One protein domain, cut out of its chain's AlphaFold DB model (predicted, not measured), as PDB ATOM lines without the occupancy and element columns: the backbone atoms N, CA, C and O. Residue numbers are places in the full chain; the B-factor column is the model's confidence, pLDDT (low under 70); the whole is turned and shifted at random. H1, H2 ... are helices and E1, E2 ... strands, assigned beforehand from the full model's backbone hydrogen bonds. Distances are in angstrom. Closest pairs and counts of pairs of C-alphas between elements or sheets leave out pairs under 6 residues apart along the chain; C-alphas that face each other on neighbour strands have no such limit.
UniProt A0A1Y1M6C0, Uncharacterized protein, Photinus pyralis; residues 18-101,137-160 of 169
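This is residues 18 to 101 and 137 to 160 of the 169 residues of an uncharacterized protein of Photinus pyralis (UniProt A0A1Y1M6C0). Helix H2 runs through the middle, between two small two-stranded sheets, E2 with E5 and E3 with E4; the short helices H3 and H4 lie near it. E1, H1 and the loops round them make a looser lobe to one side, joined to H2 by a long loop. The printed part has 108 residues, in the order E1 H1 H2 E2 H3 E3 E4 H4 E5, a mixed class; E2 and E5 are parallel, E3 and E4 antiparallel. It is compact, with a radius of gyration of the C-alphas of 14.3 A and spans of 40 by 38 by 24 A.

E1 is residues 26 to 28, beginning at C-alpha 26 (34.895, -29.485, 48.274), and H1 is 33 to 39. H2, residues 59 to 73, is 21.0 A long. E2 is 78 to 82, 13.1 A; H3 is 87 to 92; E3 is 95 to 97. E4 is 139 to 144, 9.5 A; H4 is 147 to 152. E5, 155 to 159, is 13.2 A long and ends at C-alpha 159 (38.332, -32.381, 18.448).

E1 pairs with no named strand, but residues 27 to 28 pair antiparallel with residues 43 to 44. E1 and H1 are apart, as are H1 and H2. The closest C-alphas of H2 and E3, Ala 69 and Pro 95, are 6.5 A apart; those of H2 and E2, Gly 71 and Thr 78, 6.6 A. Between E2 and E5, N 80 and O 156 are 2.9 A apart, within hydrogen-bond range; between E3 and E4, N 140 and O 96, 3.0 A. H2 and H4 are close but not clearly touching, their closest C-alphas, Val 72 and Ile 150, 7.0 A apart, at a steep tilt of 56 degrees. In H1, H2, H3 and H4 every O i to N i+4 pair is within hydrogen-bond range.

The farthest C-alphas, Gln 22 and Lys 160, are 41.9 A apart. Residues 102 to 136 are not printed; C-alphas 101 and 137 are 14.3 A apart. The link H1 to H2 is long, 19 residues. Residues 99 to 101 are under pLDDT 70.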
ATOM      1  N   LYS A  18      38.693 -32.818  48.847       90.38
ATOM      2  CA  LYS A  18      38.816 -32.543  50.279       90.38
ATOM      3  C   LYS A  18      37.864 -31.422  50.695       90.38
ATOM      4  O   LYS A  18      37.838 -30.385  50.037       90.38
ATOM      5  N   PRO A  19      37.116 -31.558  51.801       89.50
ATOM      6  CA  PRO A  19      36.345 -30.446  52.339       89.50
ATOM      7  C   PRO A  19      37.281 -29.368  52.904       89.50
ATOM      8  O   PRO A  19      38.140 -29.635  53.746       89.50
ATOM      9  N   ASN A  20      37.090 -28.126  52.473       85.56
ATOM     10  CA  ASN A  20      37.746 -26.972  53.065       85.56
ATOM     11  C   ASN A  20      37.243 -26.776  54.504       85.56
ATOM     12  O   ASN A  20      36.040 -26.691  54.761       85.56
ATOM     13  N   VAL A  21      38.184 -26.659  55.438       81.94
ATOM     14  CA  VAL A  21      37.925 -26.533  56.878       81.94
ATOM     15  C   VAL A  21      37.144 -25.257  57.221       81.94
ATOM     16  O   VAL A  21      36.388 -25.240  58.188       81.94
ATOM     17  N   GLN A  22      37.307 -24.187  56.437       82.25
ATOM     18  CA  GLN A  22      36.722 -22.877  56.732       82.25
ATOM     19  C   GLN A  22      35.285 -22.725  56.227       82.25
ATOM     20  O   GLN A  22      34.460 -22.112  56.902       82.25
ATOM     21  N   ASN A  23      34.976 -23.249  55.040       82.62
ATOM     22  CA  ASN A  23      33.697 -22.998  54.367       82.62
ATOM     23  C   ASN A  23      32.941 -24.278  53.957       82.62
ATOM     24  O   ASN A  23      31.823 -24.186  53.450       82.62
ATOM     25  N   GLY A  24      33.518 -25.463  54.186       84.06
ATOM     26  CA  GLY A  24      32.910 -26.757  53.872       84.06
ATOM     27  C   GLY A  24      32.770 -27.058  52.377       84.06
ATOM     28  O   GLY A  24      32.123 -28.042  52.027       84.06
ATOM     29  N   GLN A  25      33.332 -26.228  51.492       89.69
ATOM     30  CA  GLN A  25      33.336 -26.487  50.052       89.69
ATOM     31  C   GLN A  25      34.315 -27.614  49.727       89.69
ATOM     32  O   GLN A  25      35.389 -27.687  50.317       89.69
ATOM     33  N   LEU A  26      33.964 -28.479  48.777       92.25
ATOM     34  CA  LEU A  26      34.895 -29.485  48.274       92.25
ATOM     35  C   LEU A  26      35.939 -28.806  47.388       92.25
ATOM     36  O   LEU A  26      35.583 -28.042  46.491       92.25
ATOM     37  N   LEU A  27      37.207 -29.089  47.656       93.31
ATOM     38  CA  LEU A  27      38.360 -28.652  46.885       93.31
ATOM     39  C   LEU A  27      38.904 -29.821  46.065       93.31
ATOM     40  O   LEU A  27      38.866 -30.970  46.509       93.31
ATOM     41  N   LEU A  28      39.417 -29.492  44.889       93.94
ATOM     42  CA  LEU A  28      40.067 -30.368  43.929       93.94
ATOM     43  C   LEU A  28      41.536 -29.954  43.802       93.94
ATOM     44  O   LEU A  28      41.828 -28.760  43.717       93.94
ATOM     45  N   SER A  29      42.449 -30.921  43.758       94.38
ATOM     46  CA  SER A  29      43.863 -30.631  43.508       94.38
ATOM     47  C   SER A  29      44.095 -30.218  42.053       94.38
ATOM     48  O   SER A  29      43.483 -30.750  41.128       94.38
ATOM     49  N   SER A  30      45.014 -29.282  41.842       93.94
ATOM     50  CA  SER A  30      45.533 -28.936  40.518       93.94
ATOM     51  C   SER A  30      46.502 -29.985  39.949       93.94
ATOM     52  O   SER A  30      46.931 -29.855  38.804       93.94
ATOM     53  N   GLY A  31      46.880 -30.996  40.744       92.31
ATOM     54  CA  GLY A  31      47.998 -31.906  40.475       92.31
ATOM     55  C   GLY A  31      49.365 -31.303  40.825       92.31
ATOM     56  O   GLY A  31      50.395 -31.946  40.628       92.31
ATOM     57  N   ILE A  32      49.401 -30.061  41.328       93.12
ATOM     58  CA  ILE A  32      50.625 -29.340  41.684       93.12
ATOM     59  C   ILE A  32      50.491 -28.813  43.116       93.12
ATOM     60  O   ILE A  32      49.836 -27.792  43.342       93.12
ATOM     61  N   PRO A  33      51.163 -29.440  44.096       91.12
ATOM     62  CA  PRO A  33      50.977 -29.104  45.509       91.12
ATOM     63  C   PRO A  33      51.280 -27.641  45.854       91.12
ATOM     64  O   PRO A  33      50.585 -27.034  46.663       91.12
ATOM     65  N   SER A  34      52.286 -27.045  45.209       91.56
ATOM     66  CA  SER A  34      52.643 -25.638  45.422       91.56
ATOM     67  C   SER A  34      51.589 -24.664  44.884       91.56
ATOM     68  O   SER A  34      51.398 -23.590  45.453       91.56
ATOM     69  N   LEU A  35      50.885 -25.030  43.808       92.94
ATOM     70  CA  LEU A  35      49.777 -24.240  43.273       92.94
ATOM     71  C   LEU A  35      48.528 -24.397  44.142       92.94
ATOM     72  O   LEU A  35      47.819 -23.420  44.388       92.94
ATOM     73  N   ASP A  36      48.284 -25.601  44.652       92.81
ATOM     74  CA  ASP A  36      47.194 -25.849  45.590       92.81
ATOM     75  C   ASP A  36      47.384 -25.029  46.863       92.81
ATOM     76  O   ASP A  36      46.463 -24.336  47.281       92.81
ATOM     77  N   GLU A  37      48.589 -25.003  47.434       91.00
ATOM     78  CA  GLU A  37      48.897 -24.160  48.593       91.00
ATOM     79  C   GLU A  37      48.642 -22.671  48.305       91.00
ATOM     80  O   GLU A  37      47.969 -21.996  49.089       91.00
ATOM     81  N   LEU A  38      49.091 -22.172  47.147       92.19
ATOM     82  CA  LEU A  38      48.890 -20.779  46.739       92.19
ATOM     83  C   LEU A  38      47.407 -20.415  46.565       92.19
ATOM     84  O   LEU A  38      47.004 -19.286  46.840       92.19
ATOM     85  N   THR A  39      46.592 -21.364  46.107       90.56
ATOM     86  CA  THR A  39      45.156 -21.169  45.847       90.56
ATOM     87  C   THR A  39      44.278 -21.402  47.080       90.56
ATOM     88  O   THR A  39      43.062 -21.228  47.007       90.56
ATOM     89  N   GLY A  40      44.874 -21.727  48.233       88.81
ATOM     90  CA  GLY A  40      44.145 -21.973  49.481       88.81
ATOM     91  C   GLY A  40      43.711 -23.430  49.674       88.81
ATOM     92  O   GLY A  40      42.727 -23.698  50.363       88.81
ATOM     93  N   GLY A  41      44.448 -24.367  49.081       88.94
ATOM     94  CA  GLY A  41      44.249 -25.814  49.158       88.94
ATOM     95  C   GLY A  41      43.699 -26.460  47.883       88.94
ATOM     96  O   GLY A  41      43.264 -27.609  47.957       88.94
ATOM     97  N   GLY A  42      43.680 -25.747  46.751       92.56
ATOM     98  CA  GLY A  42      43.162 -26.223  45.466       92.56
ATOM     99  C   GLY A  42      41.918 -25.470  44.980       92.56
ATOM    100  O   GLY A  42      41.546 -24.413  45.493       92.56
ATOM    101  N   PHE A  43      41.248 -26.024  43.971       94.25
ATOM    102  CA  PHE A  43      40.120 -25.388  43.293       94.25
ATOM    103  C   PHE A  43      38.765 -25.856  43.837       94.25
ATOM    104  O   PHE A  43      38.527 -27.059  43.919       94.25
ATOM    105  N   PRO A  44      37.820 -24.953  44.155       93.75
ATOM    106  CA  PRO A  44      36.474 -25.352  44.555       93.75
ATOM    107  C   PRO A  44      35.742 -26.128  43.455       93.75
ATOM    108  O   PRO A  44      35.719 -25.713  42.293       93.75
ATOM    109  N   VAL A  45      35.080 -27.224  43.816       93.12
ATOM    110  CA  VAL A  45      34.231 -27.991  42.895       93.12
ATOM    111  C   VAL A  45      33.107 -27.100  42.355       93.12
ATOM    112  O   VAL A  45      32.424 -26.408  43.110       93.12
ATOM    113  N   GLY A  46      32.911 -27.126  41.033       91.88
ATOM    114  CA  GLY A  46      31.944 -26.273  40.330       91.88
ATOM    115  C   GLY A  46      32.479 -24.889  39.948       91.88
ATOM    116  O   GLY A  46      31.719 -24.073  39.427       91.88
ATOM    117  N   SER A  47      33.764 -24.614  40.188       93.19
ATOM    118  CA  SER A  47      34.433 -23.409  39.692       93.19
ATOM    119  C   SER A  47      34.939 -23.572  38.254       93.19
ATOM    120  O   SER A  47      35.083 -24.683  37.741       93.19
ATOM    121  N   VAL A  48      35.207 -22.441  37.597       95.06
ATOM    122  CA  VAL A  48      35.892 -22.379  36.300       95.06
ATOM    123  C   VAL A  48      37.228 -21.683  36.516       95.06
ATOM    124  O   VAL A  48      37.265 -20.556  37.007       95.06
ATOM    125  N   VAL A  49      38.314 -22.356  36.142       94.06
ATOM    126  CA  VAL A  49      39.681 -21.842  36.263       94.06
ATOM    127  C   VAL A  49      40.195 -21.492  34.875       94.06
ATOM    128  O   VAL A  49      40.118 -22.305  33.955       94.06
ATOM    129  N   PHE A  50      40.715 -20.277  34.726       93.62
ATOM    130  CA  PHE A  50      41.352 -19.819  33.498       93.62
ATOM    131  C   PHE A  50      42.851 -19.655  33.734       93.62
ATOM    132  O   PHE A  50      43.260 -19.068  34.734       93.62
ATOM    133  N   ILE A  51      43.656 -20.173  32.810       91.31
ATOM    134  CA  ILE A  51      45.112 -20.039  32.830       91.31
ATOM    135  C   ILE A  51      45.483 -19.157  31.645       91.31
ATOM    136  O   ILE A  51      45.333 -19.562  30.492       91.31
ATOM    137  N   GLU A  52      45.944 -17.948  31.941       91.38
ATOM    138  CA  GLU A  52      46.508 -17.046  30.945       91.38
ATOM    139  C   GLU A  52      48.018 -17.255  30.880       91.38
ATOM    140  O   GLU A  52      48.684 -17.360  31.911       91.38
ATOM    141  N   GLU A  53      48.560 -17.316  29.669       87.31
ATOM    142  CA  GLU A  53      49.994 -17.438  29.453       87.31
ATOM    143  C   GLU A  53      50.503 -16.340  28.525       87.31
ATOM    144  O   GLU A  53      49.764 -15.776  27.715       87.31
ATOM    145  N   ASP A  54      51.790 -16.032  28.662       84.88
ATOM    146  CA  ASP A  54      52.495 -15.159  27.745       84.88
ATOM    147  C   ASP A  54      52.693 -15.809  26.360       84.88
ATOM    148  O   ASP A  54      52.253 -16.923  26.067       84.88
ATOM    149  N   LYS A  55      53.383 -15.094  25.470       80.75
ATOM    150  CA  LYS A  55      53.534 -15.474  24.057       80.75
ATOM    151  C   LYS A  55      54.148 -16.862  23.824       80.75
ATOM    152  O   LYS A  55      54.041 -17.350  22.700       80.75
ATOM    153  N   GLN A  56      54.830 -17.464  24.802       74.94
ATOM    154  CA  GLN A  56      55.526 -18.740  24.610       74.94
ATOM    155  C   GLN A  56      54.662 -19.970  24.929       74.94
ATOM    156  O   GLN A  56      55.053 -21.071  24.536       74.94
ATOM    157  N   CYS A  57      53.484 -19.811  25.549       71.56
ATOM    158  CA  CYS A  57      52.455 -20.854  25.715       71.56
ATOM    159  C   CYS A  57      52.986 -22.263  26.116       71.56
ATOM    160  O   CYS A  57      52.538 -23.282  25.571       71.56
ATOM    161  N   THR A  58      54.004 -22.335  26.980       79.12
ATOM    162  CA  THR A  58      54.727 -23.560  27.353       79.12
ATOM    163  C   THR A  58      54.229 -24.155  28.675       79.12
ATOM    164  O   THR A  58      53.988 -25.360  28.754       79.12
ATOM    165  N   TYR A  59      54.032 -23.339  29.708       89.06
ATOM    166  CA  TYR A  59      53.669 -23.768  31.055       89.06
ATOM    167  C   TYR A  59      52.181 -24.066  31.216       89.06
ATOM    168  O   TYR A  59      51.848 -25.023  31.907       89.06
ATOM    169  N   ALA A  60      51.271 -23.347  30.553       91.12
ATOM    170  CA  ALA A  60      49.835 -23.617  30.667       91.12
ATOM    171  C   ALA A  60      49.485 -25.020  30.169       91.12
ATOM    172  O   ALA A  60      48.639 -25.698  30.748       91.12
ATOM    173  N   LYS A  61      50.192 -25.502  29.140       89.25
ATOM    174  CA  LYS A  61      50.054 -26.881  28.650       89.25
ATOM    175  C   LYS A  61      50.507 -27.898  29.691       89.25
ATOM    176  O   LYS A  61      49.879 -28.942  29.826       89.25
ATOM    177  N   ILE A  62      51.581 -27.597  30.418       92.12
ATOM    178  CA  ILE A  62      52.074 -28.446  31.503       92.12
ATOM    179  C   ILE A  62      51.048 -28.463  32.639       92.12
ATOM    180  O   ILE A  62      50.610 -29.543  33.020       92.12
ATOM    181  N   LEU A  63      50.588 -27.296  33.106       93.56
ATOM    182  CA  LEU A  63      49.546 -27.176  34.135       93.56
ATOM    183  C   LEU A  63      48.277 -27.958  33.760       93.56
ATOM    184  O   LEU A  63      47.738 -28.698  34.578       93.56
ATOM    185  N   LEU A  64      47.838 -27.859  32.501       92.81
ATOM    186  CA  LEU A  64      46.696 -28.615  31.990       92.81
ATOM    187  C   LEU A  64      46.932 -30.131  32.064       92.81
ATOM    188  O   LEU A  64      46.032 -30.864  32.464       92.81
ATOM    189  N   LYS A  65      48.126 -30.613  31.699       93.75
ATOM    190  CA  LYS A  65      48.473 -32.040  31.793       93.75
ATOM    191  C   LYS A  65      48.470 -32.538  33.236       93.75
ATOM    192  O   LYS A  65      47.960 -33.626  33.467       93.75
ATOM    193  N   TYR A  66      48.990 -31.755  34.183       95.12
ATOM    194  CA  TYR A  66      48.918 -32.077  35.613       95.12
ATOM    195  C   TYR A  66      47.470 -32.201  36.085       95.12
ATOM    196  O   TYR A  66      47.111 -33.200  36.701       95.12
ATOM    197  N   PHE A  67      46.624 -31.237  35.720       95.38
ATOM    198  CA  PHE A  67      45.215 -31.251  36.099       95.38
ATOM    199  C   PHE A  67      44.467 -32.463  35.524       95.38
ATOM    200  O   PHE A  67      43.694 -33.115  36.223       95.38
ATOM    201  N   ILE A  68      44.726 -32.802  34.256       95.06
ATOM    202  CA  ILE A  68      44.145 -33.991  33.623       95.06
ATOM    203  C   ILE A  68      44.670 -35.267  34.289       95.06
ATOM    204  O   ILE A  68      43.878 -36.158  34.582       95.06
ATOM    205  N   ALA A  69      45.976 -35.369  34.546       95.31
ATOM    206  CA  ALA A  69      46.564 -36.534  35.201       95.31
ATOM    207  C   ALA A  69      45.969 -36.754  36.600       95.31
ATOM    208  O   ALA A  69      45.589 -37.878  36.917       95.31
ATOM    209  N   GLU A  70      45.780 -35.684  37.376       94.81
ATOM    210  CA  GLU A  70      45.122 -35.737  38.685       94.81
ATOM    211  C   GLU A  70      43.682 -36.234  38.597       94.81
ATOM    212  O   GLU A  70      43.305 -37.135  39.349       94.81
ATOM    213  N   GLY A  71      42.907 -35.743  37.627       93.94
ATOM    214  CA  GLY A  71      41.562 -36.254  37.365       93.94
ATOM    215  C   GLY A  71      41.559 -37.747  37.021       93.94
ATOM    216  O   GLY A  71      40.757 -38.510  37.560       93.94
ATOM    217  N   VAL A  72      42.492 -38.195  36.178       94.50
ATOM    218  CA  VAL A  72      42.608 -39.604  35.768       94.50
ATOM    219  C   VAL A  72      42.993 -40.504  36.944       94.50
ATOM    220  O   VAL A  72      42.384 -41.561  37.114       94.50
ATOM    221  N   VAL A  73      43.959 -40.092  37.769       93.19
ATOM    222  CA  VAL A  73      44.421 -40.849  38.947       93.19
ATOM    223  C   VAL A  73      43.341 -40.911  40.025       93.19
ATOM    224  O   VAL A  73      43.130 -41.965  40.625       93.19
ATOM    225  N   CYS A  74      42.596 -39.823  40.225       92.19
ATOM    226  CA  CYS A  74      41.468 -39.776  41.154       92.19
ATOM    227  C   CYS A  74      40.216 -40.517  40.653       92.19
ATOM    228  O   CYS A  74      39.245 -40.649  41.402       92.19
ATOM    229  N   GLY A  75      40.214 -40.999  39.405       92.25
ATOM    230  CA  GLY A  75      39.081 -41.704  38.803       92.25
ATOM    231  C   GLY A  75      37.910 -40.789  38.433       92.25
ATOM    232  O   GLY A  75      36.758 -41.220  38.459       92.25
ATOM    233  N   HIS A  76      38.173 -39.519  38.122       93.56
ATOM    234  CA  HIS A  76      37.156 -38.574  37.663       93.56
ATOM    235  C   HIS A  76      36.825 -38.778  36.184       93.56
ATOM    236  O   HIS A  76      37.711 -38.982  35.353       93.56
ATOM    237  N   SER A  77      35.542 -38.633  35.844       94.06
ATOM    238  CA  SER A  77      35.105 -38.512  34.451       94.06
ATOM    239  C   SER A  77      35.686 -37.231  33.855       94.06
ATOM    240  O   SER A  77      35.301 -36.127  34.246       94.06
ATOM    241  N   THR A  78      36.588 -37.374  32.889       93.94
ATOM    242  CA  THR A  78      37.343 -36.256  32.320       93.94
ATOM    243  C   THR A  78      36.883 -35.965  30.896       93.94
ATOM    244  O   THR A  78      36.856 -36.847  30.040       93.94
ATOM    245  N   PHE A  79      36.545 -34.707  30.611       94.62
ATOM    246  CA  PHE A  79      36.229 -34.252  29.258       94.62
ATOM    247  C   PHE A  79      37.357 -33.377  28.717       94.62
ATOM    248  O   PHE A  79      37.665 -32.333  29.293       94.62
ATOM    249  N   ILE A  80      37.953 -33.781  27.594       93.62
ATOM    250  CA  ILE A  80      39.051 -33.050  26.962       93.62
ATOM    251  C   ILE A  80      38.595 -32.538  25.599       93.62
ATOM    252  O   ILE A  80      38.371 -33.302  24.659       93.62
ATOM    253  N   ALA A  81      38.501 -31.216  25.478       92.25
ATOM    254  CA  ALA A  81      38.204 -30.540  24.226       92.25
ATOM    255  C   ALA A  81      39.401 -29.706  23.782       92.25
ATOM    256  O   ALA A  81      39.913 -28.886  24.542       92.25
ATOM    257  N   SER A  82      39.823 -29.881  22.531       89.38
ATOM    258  CA  SER A  82      40.854 -29.032  21.944       89.38
ATOM    259  C   SER A  82      40.582 -28.746  20.475       89.38
ATOM    260  O   SER A  82      40.108 -29.596  19.718       89.38
ATOM    261  N   GLN A  83      40.861 -27.507  20.076       87.75
ATOM    262  CA  GLN A  83      40.852 -27.086  18.677       87.75
ATOM    263  C   GLN A  83      42.268 -27.005  18.097       87.75
ATOM    264  O   GLN A  83      42.440 -27.230  16.903       87.75
ATOM    265  N   ASP A  84      43.250 -26.674  18.933       83.19
ATOM    266  CA  ASP A  84      44.638 -26.428  18.533       83.19
ATOM    267  C   ASP A  84      45.497 -27.700  18.615       83.19
ATOM    268  O   ASP A  84      46.353 -27.949  17.772       83.19
ATOM    269  N   MET A  85      45.232 -28.555  19.608       81.94
ATOM    270  CA  MET A  85      46.021 -29.755  19.883       81.94
ATOM    271  C   MET A  85      45.225 -31.024  19.608       81.94
ATOM    272  O   MET A  85      44.008 -31.079  19.788       81.94
ATOM    273  N   SER A  86      45.931 -32.086  19.221       86.69
ATOM    274  CA  SER A  86      45.323 -33.408  19.133       86.69
ATOM    275  C   SER A  86      45.068 -33.938  20.548       86.69
ATOM    276  O   SER A  86      45.986 -34.036  21.366       86.69
ATOM    277  N   THR A  87      43.816 -34.287  20.849       87.81
ATOM    278  CA  THR A  87      43.445 -34.814  22.169       87.81
ATOM    279  C   THR A  87      44.195 -36.109  22.492       87.81
ATOM    280  O   THR A  87      44.623 -36.315  23.625       87.81
ATOM    281  N   ASN A  88      44.467 -36.928  21.473       87.88
ATOM    282  CA  ASN A  88      45.255 -38.152  21.610       87.88
ATOM    283  C   ASN A  88      46.702 -37.874  22.045       87.88
ATOM    284  O   ASN A  88      47.233 -38.609  22.871       87.88
ATOM    285  N   SER A  89      47.333 -36.815  21.522       88.19
ATOM    286  CA  SER A  89      48.689 -36.420  21.928       88.19
ATOM    287  C   SER A  89      48.725 -35.986  23.390       88.19
ATOM    288  O   SER A  89      49.609 -36.407  24.123       88.19
ATOM    289  N   ILE A  90      47.730 -35.210  23.840       90.62
ATOM    290  CA  ILE A  90      47.638 -34.782  25.245       90.62
ATOM    291  C   ILE A  90      47.553 -36.003  26.166       90.62
ATOM    292  O   ILE A  90      48.298 -36.082  27.137       90.62
ATOM    293  N   MET A  91      46.698 -36.974  25.831       89.94
ATOM    294  CA  MET A  91      46.529 -38.195  26.627       89.94
ATOM    295  C   MET A  91      47.801 -39.047  26.674       89.94
ATOM    296  O   MET A  91      48.129 -39.604  27.714       89.94
ATOM    297  N   GLN A  92      48.541 -39.139  25.567       90.00
ATOM    298  CA  GLN A  92      49.787 -39.910  25.498       90.00
ATOM    299  C   GLN A  92      50.966 -39.250  26.217       90.00
ATOM    300  O   GLN A  92      51.995 -39.892  26.376       90.00
ATOM    301  N   GLU A  93      50.834 -37.993  26.632       92.50
ATOM    302  CA  GLU A  93      51.889 -37.219  27.291       92.50
ATOM    303  C   GLU A  93      51.512 -36.831  28.730       92.50
ATOM    304  O   GLU A  93      52.097 -35.899  29.289       92.50
ATOM    305  N   LEU A  94      50.514 -37.498  29.323       94.38
ATOM    306  CA  LEU A  94      50.155 -37.280  30.722       94.38
ATOM    307  C   LEU A  94      51.273 -37.790  31.634       94.38
ATOM    308  O   LEU A  94      51.753 -38.910  31.425       94.38
ATOM    309  N   PRO A  95      51.690 -37.000  32.635       94.88
ATOM    310  CA  PRO A  95      52.743 -37.418  33.542       94.88
ATOM    311  C   PRO A  95      52.272 -38.555  34.456       94.88
ATOM    312  O   PRO A  95      51.092 -38.650  34.798       94.88
ATOM    313  N   ASP A  96      53.201 -39.430  34.833       93.75
ATOM    314  CA  ASP A  96      52.935 -40.545  35.749       93.75
ATOM    315  C   ASP A  96      53.099 -40.116  37.209       93.75
ATOM    316  O   ASP A  96      53.871 -39.202  37.523       93.75
ATOM    317  N   VAL A  97      52.391 -40.797  38.109       90.94
ATOM    318  CA  VAL A  97      52.526 -40.559  39.548       90.94
ATOM    319  C   VAL A  97      53.923 -40.983  39.988       90.94
ATOM    320  O   VAL A  97      54.405 -42.073  39.667       90.94
ATOM    321  N   LEU A  98      54.577 -40.120  40.756       87.44
ATOM    322  CA  LEU A  98      55.845 -40.418  41.390       87.44
ATOM    323  C   LEU A  98      55.595 -41.434  42.514       87.44
ATOM    324  O   LEU A  98      55.183 -41.091  43.620       87.44
ATOM    325  N   SER A  99      55.829 -42.707  42.213       68.69
ATOM    326  CA  SER A  99      55.864 -43.766  43.213       68.69
ATOM    327  C   SER A  99      57.147 -43.622  44.028       68.69
ATOM    328  O   SER A  99      58.232 -43.944  43.541       68.69
ATOM    329  N   PHE A 100      57.041 -43.140  45.265       61.53
ATOM    330  CA  PHE A 100      58.114 -43.334  46.231       61.53
ATOM    331  C   PHE A 100      58.104 -44.811  46.600       61.53
ATOM    332  O   PHE A 100      57.312 -45.239  47.441       61.53
ATOM    333  N   ASP A 101      58.946 -45.603  45.937       48.84
ATOM    334  CA  ASP A 101      59.267 -46.917  46.471       48.84
ATOM    335  C   ASP A 101      59.752 -46.687  47.907       48.84
ATOM    336  O   ASP A 101      60.627 -45.835  48.119       48.84
ATOM    337  N   HIS A 137      48.582 -35.718  44.034       91.44
ATOM    338  CA  HIS A 137      49.738 -36.592  43.866       91.44
ATOM    339  C   HIS A 137      50.962 -35.810  43.386       91.44
ATOM    340  O   HIS A 137      50.862 -34.739  42.788       91.44
ATOM    341  N   PHE A 138      52.146 -36.367  43.631       90.94
ATOM    342  CA  PHE A 138      53.359 -35.905  42.967       90.94
ATOM    343  C   PHE A 138      53.466 -36.579  41.605       90.94
ATOM    344  O   PHE A 138      53.255 -37.786  41.507       90.94
ATOM    345  N   TYR A 139      53.842 -35.821  40.579       91.75
ATOM    346  CA  TYR A 139      54.043 -36.358  39.236       91.75
ATOM    347  C   TYR A 139      55.458 -36.125  38.737       91.75
ATOM    348  O   TYR A 139      56.071 -35.088  39.007       91.75
ATOM    349  N   ASP A 140      55.933 -37.076  37.943       90.62
ATOM    350  CA  ASP A 140      57.205 -37.007  37.239       90.62
ATOM    351  C   ASP A 140      56.967 -36.707  35.754       90.62
ATOM    352  O   ASP A 140      56.431 -37.534  35.022       90.62
ATOM    353  N   LEU A 141      57.396 -35.529  35.291       88.62
ATOM    354  CA  LEU A 141      57.271 -35.118  33.885       88.62
ATOM    355  C   LEU A 141      58.151 -35.931  32.930       88.62
ATOM    356  O   LEU A 141      57.938 -35.888  31.720       88.62
ATOM    357  N   THR A 142      59.157 -36.638  33.447       89.50
ATOM    358  CA  THR A 142      60.021 -37.502  32.634       89.50
ATOM    359  C   THR A 142      59.375 -38.857  32.353       89.50
ATOM    360  O   THR A 142      59.806 -39.572  31.444       89.50
ATOM    361  N   ARG A 143      58.321 -39.204  33.102       92.19
ATOM    362  CA  ARG A 143      57.580 -40.455  32.983       92.19
ATOM    363  C   ARG A 143      56.191 -40.199  32.425       92.19
ATOM    364  O   ARG A 143      55.517 -39.243  32.784       92.19
ATOM    365  N   VAL A 144      55.756 -41.099  31.557       93.62
ATOM    366  CA  VAL A 144      54.431 -41.047  30.942       93.62
ATOM    367  C   VAL A 144      53.524 -42.066  31.612       93.62
ATOM    368  O   VAL A 144      53.923 -43.216  31.815       93.62
ATOM    369  N   MET A 145      52.295 -41.652  31.913       94.00
ATOM    370  CA  MET A 145      51.276 -42.498  32.520       94.00
ATOM    371  C   MET A 145      51.020 -43.761  31.672       94.00
ATOM    372  O   MET A 145      50.844 -43.670  30.450       94.00
ATOM    373  N   PRO A 146      50.953 -44.959  32.285       93.50
ATOM    374  CA  PRO A 146      50.692 -46.193  31.556       93.50
ATOM    375  C   PRO A 146      49.361 -46.154  30.800       93.50
ATOM    376  O   PRO A 146      48.319 -45.816  31.363       93.50
ATOM    377  N   ARG A 147      49.360 -46.630  29.548       91.25
ATOM    378  CA  ARG A 147      48.140 -46.694  28.718       91.25
ATOM    379  C   ARG A 147      47.006 -47.471  29.377       91.25
ATOM    380  O   ARG A 147      45.861 -47.063  29.273       91.25
ATOM    381  N   SER A 148      47.333 -48.524  30.128       91.56
ATOM    382  CA  SER A 148      46.330 -49.306  30.860       91.56
ATOM    383  C   SER A 148      45.552 -48.481  31.891       91.56
ATOM    384  O   SER A 148      44.402 -48.795  32.171       91.56
ATOM    385  N   THR A 149      46.162 -47.440  32.464       91.12
ATOM    386  CA  THR A 149      45.481 -46.526  33.387       91.12
ATOM    387  C   THR A 149      44.528 -45.631  32.612       91.12
ATOM    388  O   THR A 149      43.357 -45.562  32.955       91.12
ATOM    389  N   ILE A 150      45.001 -45.049  31.510       90.81
ATOM    390  CA  ILE A 150      44.211 -44.167  30.643       90.81
ATOM    391  C   ILE A 150      43.001 -44.905  30.046       90.81
ATOM    392  O   ILE A 150      41.901 -44.368  30.040       90.81
ATOM    393  N   GLU A 151      43.184 -46.142  29.578       91.12
ATOM    394  CA  GLU A 151      42.127 -46.972  28.977       91.12
ATOM    395  C   GLU A 151      41.053 -47.414  29.979       91.12
ATOM    396  O   GLU A 151      39.919 -47.680  29.585       91.12
ATOM    397  N   ARG A 152      41.399 -47.515  31.268       92.38
ATOM    398  CA  ARG A 152      40.439 -47.837  32.335       92.38
ATOM    399  C   ARG A 152      39.635 -46.623  32.795       92.38
ATOM    400  O   ARG A 152      38.619 -46.810  33.462       92.38
ATOM    401  N   SER A 153      40.093 -45.416  32.485       91.62
ATOM    402  CA  SER A 153      39.472 -44.178  32.945       91.62
ATOM    403  C   SER A 153      38.369 -43.705  32.001       91.62
ATOM    404  O   SER A 153      38.418 -43.916  30.790       91.62
ATOM    405  N   ASP A 154      37.366 -43.034  32.564       93.69
ATOM    406  CA  ASP A 154      36.266 -42.441  31.804       93.69
ATOM    407  C   ASP A 154      36.714 -41.103  31.199       93.69
ATOM    408  O   ASP A 154      36.704 -40.062  31.862       93.69
ATOM    409  N   ILE A 155      37.196 -41.149  29.954       93.50
ATOM    410  CA  ILE A 155      37.710 -39.978  29.240       93.50
ATOM    411  C   ILE A 155      36.939 -39.790  27.935       93.50
ATOM    412  O   ILE A 155      36.976 -40.629  27.035       93.50
ATOM    413  N   THR A 156      36.278 -38.640  27.811       94.12
ATOM    414  CA  THR A 156      35.564 -38.239  26.597       94.12
ATOM    415  C   THR A 156      36.322 -37.131  25.881       94.12
ATOM    416  O   THR A 156      36.659 -36.106  26.470       94.12
ATOM    417  N   ASN A 157      36.542 -37.308  24.578       91.62
ATOM    418  CA  ASN A 157      37.355 -36.405  23.773       91.62
ATOM    419  C   ASN A 157      36.527 -35.689  22.713       91.62
ATOM    420  O   ASN A 157      35.718 -36.303  22.014       91.62
ATOM    421  N   TRP A 158      36.798 -34.400  22.528       91.38
ATOM    422  CA  TRP A 158      36.275 -33.620  21.415       91.38
ATOM    423  C   TRP A 158      37.408 -32.913  20.673       91.38
ATOM    424  O   TRP A 158      38.218 -32.197  21.263       91.38
ATOM    425  N   SER A 159      37.435 -33.092  19.356       85.25
ATOM    426  CA  SER A 159      38.332 -32.381  18.448       85.25
ATOM    427  C   SER A 159      37.545 -31.873  17.249       85.25
ATOM    428  O   SER A 159      36.643 -32.564  16.760       85.25
ATOM    429  N   LYS A 160      37.899 -30.697  16.726       78.19
ATOM    430  CA  LYS A 160      37.267 -30.164  15.514       78.19
ATOM    431  C   LYS A 160      37.530 -31.108  14.336       78.19
ATOM    432  O   LYS A 160      38.670 -31.262  13.911       78.19
TER     433      LYS A 160